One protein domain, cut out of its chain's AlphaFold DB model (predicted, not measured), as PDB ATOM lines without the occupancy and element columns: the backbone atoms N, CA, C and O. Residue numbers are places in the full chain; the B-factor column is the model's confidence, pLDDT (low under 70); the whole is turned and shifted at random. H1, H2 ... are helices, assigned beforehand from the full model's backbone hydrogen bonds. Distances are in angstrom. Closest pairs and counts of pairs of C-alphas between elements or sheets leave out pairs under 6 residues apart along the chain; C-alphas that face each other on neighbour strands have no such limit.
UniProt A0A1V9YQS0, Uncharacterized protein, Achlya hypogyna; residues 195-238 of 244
ATOM      1  N   ALA A 195      -0.818  -0.989  -1.643       81.50
ATOM      2  CA  ALA A 195      -1.802  -2.000  -2.003       81.50
ATOM      3  C   ALA A 195      -1.806  -2.212  -3.522       81.50
ATOM      4  O   ALA A 195      -1.952  -1.254  -4.283       81.50
ATOM      5  N   GLN A 196      -1.668  -3.463  -3.957       85.31
ATOM      6  CA  GLN A 196      -1.714  -3.831  -5.372       85.31
ATOM      7  C   GLN A 196      -3.124  -4.226  -5.809       85.31
ATOM      8  O   GLN A 196      -3.465  -4.117  -6.986       85.31
ATOM      9  N   THR A 197      -3.969  -4.647  -4.865       87.69
ATOM     10  CA  THR A 197      -5.345  -5.063  -5.151       87.69
ATOM     11  C   THR A 197      -6.371  -4.292  -4.327       87.69
ATOM     12  O   THR A 197      -6.090  -3.731  -3.266       87.69
ATOM     13  N   LYS A 198      -7.621  -4.274  -4.807       89.19
ATOM     14  CA  LYS A 198      -8.742  -3.625  -4.105       89.19
ATOM     15  C   LYS A 198      -8.973  -4.225  -2.714       89.19
ATOM     16  O   LYS A 198      -9.337  -3.502  -1.790       89.19
ATOM     17  N   SER A 199      -8.774  -5.534  -2.569       85.81
ATOM     18  CA  SER A 199      -8.854  -6.233  -1.283       85.81
ATOM     19  C   SER A 199      -7.777  -5.764  -0.314       85.81
ATOM     20  O   SER A 199      -8.096  -5.508   0.843       85.81
ATOM     21  N   GLU A 200      -6.541  -5.591  -0.783       88.62
ATOM     22  CA  GLU A 200      -5.442  -5.073   0.038       88.62
ATOM     23  C   GLU A 200      -5.708  -3.633   0.477       88.62
ATOM     24  O   GLU A 200      -5.528  -3.297   1.644       88.62
ATOM     25  N   ALA A 201      -6.234  -2.802  -0.426       85.00
ATOM     26  CA  ALA A 201      -6.584  -1.418  -0.116       85.00
ATOM     27  C   ALA A 201      -7.722  -1.304   0.915       85.00
ATOM     28  O   ALA A 201      -7.730  -0.377   1.721       85.00
ATOM     29  N   LEU A 202      -8.687  -2.231   0.894       87.88
ATOM     30  CA  LEU A 202      -9.839  -2.213   1.800       87.88
ATOM     31  C   LEU A 202      -9.530  -2.838   3.168       87.88
ATOM     32  O   LEU A 202     -10.014  -2.350   4.185       87.88
ATOM     33  N   LEU A 203      -8.783  -3.943   3.184       85.44
ATOM     34  CA  LEU A 203      -8.548  -4.744   4.389       85.44
ATOM     35  C   LEU A 203      -7.220  -4.416   5.078       85.44
ATOM     36  O   LEU A 203      -7.068  -4.723   6.255       85.44
ATOM     37  N   GLY A 204      -6.257  -3.829   4.362       86.44
ATOM     38  CA  GLY A 204      -4.916  -3.534   4.874       86.44
ATOM     39  C   GLY A 204      -3.987  -4.754   4.993       86.44
ATOM     40  O   GLY A 204      -2.867  -4.627   5.481       86.44
ATOM     41  N   PHE A 205      -4.424  -5.933   4.552       87.69
ATOM     42  CA  PHE A 205      -3.618  -7.155   4.556       87.69
ATOM     43  C   PHE A 205      -3.284  -7.573   3.135       87.69
ATOM     44  O   PHE A 205      -4.159  -7.502   2.272       87.69
ATOM     45  N   THR A 206      -2.066  -8.073   2.921       89.31
ATOM     46  CA  THR A 206      -1.668  -8.652   1.633       89.31
ATOM     47  C   THR A 206      -2.460  -9.921   1.330       89.31
ATOM     48  O   THR A 206      -2.938 -10.617   2.235       89.31
ATOM     49  N   GLU A 207      -2.571 -10.283   0.051       89.06
ATOM     50  CA  GLU A 207      -3.201 -11.556  -0.322       89.06
ATOM     51  C   GLU A 207      -2.518 -12.772   0.320       89.06
ATOM     52  O   GLU A 207      -3.184 -13.743   0.695       89.06
ATOM     53  N   GLU A 208      -1.196 -12.719   0.481       89.25
ATOM     54  CA  GLU A 208      -0.425 -13.762   1.151       89.25
ATOM     55  C   GLU A 208      -0.811 -13.886   2.630       89.25
ATOM     56  O   GLU A 208      -1.092 -14.990   3.104       89.25
ATOM     57  N   GLN A 209      -0.915 -12.759   3.343       89.69
ATOM     58  CA  GLN A 209      -1.356 -12.728   4.740       89.69
ATOM     59  C   GLN A 209      -2.769 -13.301   4.887       89.69
ATOM     60  O   GLN A 209      -3.019 -14.137   5.757       89.69
ATOM     61  N   LEU A 210      -3.693 -12.925   4.000       90.31
ATOM     62  CA  LEU A 210      -5.059 -13.451   4.003       90.31
ATOM     63  C   LEU A 210      -5.096 -14.963   3.746       90.31
ATOM     64  O   LEU A 210      -5.833 -15.695   4.415       90.31
ATOM     65  N   ARG A 211      -4.282 -15.450   2.802       92.31
ATOM     66  CA  ARG A 211      -4.161 -16.881   2.496       92.31
ATOM     67  C   ARG A 211      -3.608 -17.656   3.688       92.31
ATOM     68  O   ARG A 211      -4.150 -18.710   4.017       92.31
ATOM     69  N   ARG A 212      -2.594 -17.111   4.364       92.62
ATOM     70  CA  ARG A 212      -2.022 -17.678   5.589       92.62
ATOM     71  C   ARG A 212      -3.066 -17.767   6.699       92.62
ATOM     72  O   ARG A 212      -3.309 -18.859   7.201       92.62
ATOM     73  N   ILE A 213      -3.779 -16.676   6.993       91.38
ATOM     74  CA  ILE A 213      -4.852 -16.652   8.003       91.38
ATOM     75  C   ILE A 213      -5.917 -17.717   7.704       91.38
ATOM     76  O   ILE A 213      -6.395 -18.401   8.612       91.38
ATOM     77  N   LYS A 214      -6.297 -17.878   6.430       94.62
ATOM     78  CA  LYS A 214      -7.262 -18.903   6.012       94.62
ATOM     79  C   LYS A 214      -6.721 -20.319   6.231       94.62
ATOM     80  O   LYS A 214      -7.455 -21.160   6.749       94.62
ATOM     81  N   ALA A 215      -5.466 -20.573   5.871       94.81
ATOM     82  CA  ALA A 215      -4.823 -21.871   6.048       94.81
ATOM     83  C   ALA A 215      -4.693 -22.249   7.533       94.81
ATOM     84  O   ALA A 215      -5.104 -23.339   7.916       94.81
ATOM     85  N   VAL A 216      -4.220 -21.331   8.381       95.25
ATOM     86  CA  VAL A 216      -4.093 -21.538   9.836       95.25
ATOM     87  C   VAL A 216      -5.443 -21.901  10.457       95.25
ATOM     88  O   VAL A 216      -5.562 -22.901  11.165       95.25
ATOM     89  N   LYS A 217      -6.502 -21.157  10.105       95.31
ATOM     90  CA  LYS A 217      -7.872 -21.457  10.555       95.31
ATOM     91  C   LYS A 217      -8.373 -22.819  10.072       95.31
ATOM     92  O   LYS A 217      -9.065 -23.501  10.820       95.31
ATOM     93  N   GLN A 218      -8.054 -23.206   8.838       96.31
ATOM     94  CA  GLN A 218      -8.472 -24.488   8.268       96.31
ATOM     95  C   GLN A 218      -7.755 -25.676   8.921       96.31
ATOM     96  O   GLN A 218      -8.363 -26.727   9.104       96.31
ATOM     97  N   LEU A 219      -6.484 -25.502   9.281       94.31
ATOM     98  CA  LEU A 219      -5.682 -26.509   9.973       94.31
ATOM     99  C   LEU A 219      -6.066 -26.654  11.454       94.31
ATOM    100  O   LEU A 219      -5.764 -27.680  12.054       94.31
ATOM    101  N   GLY A 220      -6.754 -25.663  12.033       95.69
ATOM    102  CA  GLY A 220      -7.152 -25.689  13.442       95.69
ATOM    103  C   GLY A 220      -5.969 -25.537  14.401       95.69
ATOM    104  O   GLY A 220      -6.007 -26.094  15.492       95.69
ATOM    105  N   THR A 221      -4.937 -24.804  13.979       95.75
ATOM    106  CA  THR A 221      -3.705 -24.530  14.739       95.75
ATOM    107  C   THR A 221      -3.527 -23.021  14.933       95.75
ATOM    108  O   THR A 221      -4.303 -22.220  14.402       95.75
ATOM    109  N   THR A 222      -2.519 -22.614  15.698       94.94
ATOM    110  CA  THR A 222      -2.146 -21.214  15.923       94.94
ATOM    111  C   THR A 222      -0.811 -20.868  15.261       94.94
ATOM    112  O   THR A 222       0.025 -21.731  15.009       94.94
ATOM    113  N   GLU A 223      -0.580 -19.581  14.996       91.25
ATOM    114  CA  GLU A 223       0.708 -19.101  14.467       91.25
ATOM    115  C   GLU A 223       1.879 -19.395  15.419       91.25
ATOM    116  O   GLU A 223       2.988 -19.653  14.959       91.25
ATOM    117  N   ALA A 224       1.626 -19.399  16.734       93.62
ATOM    118  CA  ALA A 224       2.628 -19.729  17.743       93.62
ATOM    119  C   ALA A 224       3.057 -21.199  17.644       93.62
ATOM    120  O   ALA A 224       4.244 -21.475  17.538       93.62
ATOM    121  N   GLU A 225       2.099 -22.126  17.560       95.50
ATOM    122  CA  GLU A 225       2.391 -23.557  17.391       95.50
ATOM    123  C   GLU A 225       3.180 -23.830  16.107       95.50
ATOM    124  O   GLU A 225       4.126 -24.616  16.105       95.50
ATOM    125  N   ILE A 226       2.820 -23.160  15.006       93.94
ATOM    126  CA  ILE A 226       3.557 -23.278  13.743       93.94
ATOM    127  C   ILE A 226       5.003 -22.803  13.928       93.94
ATOM    128  O   ILE A 226       5.924 -23.478  13.466       93.94
ATOM    129  N   LEU A 227       5.207 -21.660  14.588       94.88
ATOM    130  CA  LEU A 227       6.537 -21.111  14.844       94.88
ATOM    131  C   LEU A 227       7.367 -22.040  15.738       94.88
ATOM    132  O   LEU A 227       8.512 -22.324  15.400       94.88
ATOM    133  N   ASP A 228       6.780 -22.558  16.816       96.75
ATOM    134  CA  ASP A 228       7.443 -23.465  17.753       96.75
ATOM    135  C   ASP A 228       7.923 -24.736  17.044       96.75
ATOM    136  O   ASP A 228       9.080 -25.133  17.187       96.75
ATOM    137  N   ILE A 229       7.076 -25.328  16.191       94.75
ATOM    138  CA  ILE A 229       7.439 -26.494  15.373       94.75
ATOM    139  C   ILE A 229       8.578 -26.150  14.404       94.75
ATOM    140  O   ILE A 229       9.489 -26.955  14.210       94.75
ATOM    141  N   TYR A 230       8.548 -24.968  13.783       94.50
ATOM    142  CA  TYR A 230       9.630 -24.517  12.907       94.50
ATOM    143  C   TYR A 230      10.948 -24.359  13.669       94.50
ATOM    144  O   TYR A 230      11.971 -24.874  13.222       94.50
ATOM    145  N   CYS A 231      10.932 -23.692  14.823       95.19
ATOM    146  CA  CYS A 231      12.105 -23.515  15.675       95.19
ATOM    147  C   CYS A 231      12.658 -24.855  16.165       95.19
ATOM    148  O   CYS A 231      13.874 -25.057  16.134       95.19
ATOM    149  N   GLN A 232      11.786 -25.788  16.552       94.19
ATOM    150  CA  GLN A 232      12.177 -27.139  16.935       94.19
ATOM    151  C   GLN A 232      12.886 -27.855  15.780       94.19
ATOM    152  O   GLN A 232      14.017 -28.303  15.941       94.19
ATOM    153  N   ARG A 233      12.273 -27.891  14.590       93.00
ATOM    154  CA  ARG A 233      12.867 -28.539  13.409       93.00
ATOM    155  C   ARG A 233      14.194 -27.914  13.009       93.00
ATOM    156  O   ARG A 233      15.110 -28.635  12.641       93.00
ATOM    157  N   ILE A 234      14.311 -26.587  13.083       94.06
ATOM    158  CA  ILE A 234      15.574 -25.889  12.814       94.06
ATOM    159  C   ILE A 234      16.634 -26.266  13.852       94.06
ATOM    160  O   ILE A 234      17.789 -26.442  13.490       94.06
ATOM    161  N   SER A 235      16.254 -26.426  15.118       90.69
ATOM    162  CA  SER A 235      17.179 -26.851  16.178       90.69
ATOM    163  C   SER A 235      17.656 -28.296  15.992       90.69
ATOM    164  O   SER A 235      18.767 -28.635  16.386       90.69
ATOM    165  N   GLU A 236      16.831 -29.144  15.377       88.38
ATOM    166  CA  GLU A 236      17.174 -30.523  15.014       88.38
ATOM    167  C   GLU A 236      18.068 -30.596  13.756       88.38
ATOM    168  O   GLU A 236      18.758 -31.597  13.546       88.38
ATOM    169  N   LEU A 237      18.124 -29.535  12.933       84.88
ATOM    170  CA  LEU A 237      19.037 -29.462  11.789       84.88
ATOM    171  C   LEU A 237      20.487 -29.383  12.283       84.88
ATOM    172  O   LEU A 237      20.930 -28.371  12.818       84.88
ATOM    173  N   GLY A 238      21.246 -30.454  12.056       69.62
ATOM    174  CA  GLY A 238      22.654 -30.561  12.451       69.62
ATOM    175  C   GLY A 238      22.907 -31.553  13.585       69.62
ATOM    176  O   GLY A 238      24.061 -31.884  13.845       69.62
TER     177      GLY A 238
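Overview. This is residues 195 to 238 of the 244 residues of an uncharacterized protein of Achlya hypogyna (UniProt A0A1V9YQS0). An open zigzag of three helices: the longer H2 and H3 make a wide corner, close to a right angle, and the short H1 sits at the other end of H2. Contacts between the helices are few, and most of H3, with residues 227 to 238 standing free, sticks out as an arm. The printed part has 44 residues with three named helices, H1, H2 and H3 in that order, and no named strand; the class is all helix. It is only just extended, close to loose, with a radius of gyration of the C-alphas of 14.3 A, and flat, spanning 44 by 23 by 11 A.

Along the chain. H1 is residues 198 to 203 and begins at C-alpha 198 at (-8.742, -3.625, -4.105). H2 is residues 207 to 219, 18.3 A from first to last C-alpha, beginning at (-3.201, -11.556, -0.322). H3 is residues 223 to 236, 20.0 A long, and ends at C-alpha 236 at (17.174, -30.523, 15.014).

Arrangement. H1 and H2 are close but not clearly touching; their closest C-alphas, those of Glu 200 and Glu 207, are 6.9 A apart. They run the same way at a steep tilt of 58 degrees. H2 and H3 are also close but not clearly touching, with the closest C-alphas, of Val 216 and Glu 223, 7.1 A apart. Their lines are about perpendicular, at 87 degrees. H1 and H3 are apart. In H1, H2 and H3 every O i to N i+4 pair is within hydrogen-bond range.

Size, cuts and confidence. The two C-alphas farthest apart, those of Lys 198 and Gly 238, are 44.6 A apart. The printed part has no cut, and the links H1 to H2 and H2 to H3 are tight. Without residues 227 to 238 the body spans 30 by 15 by 11 A. The mean pLDDT of the printed part is 90.8, and residue 238 is under 70.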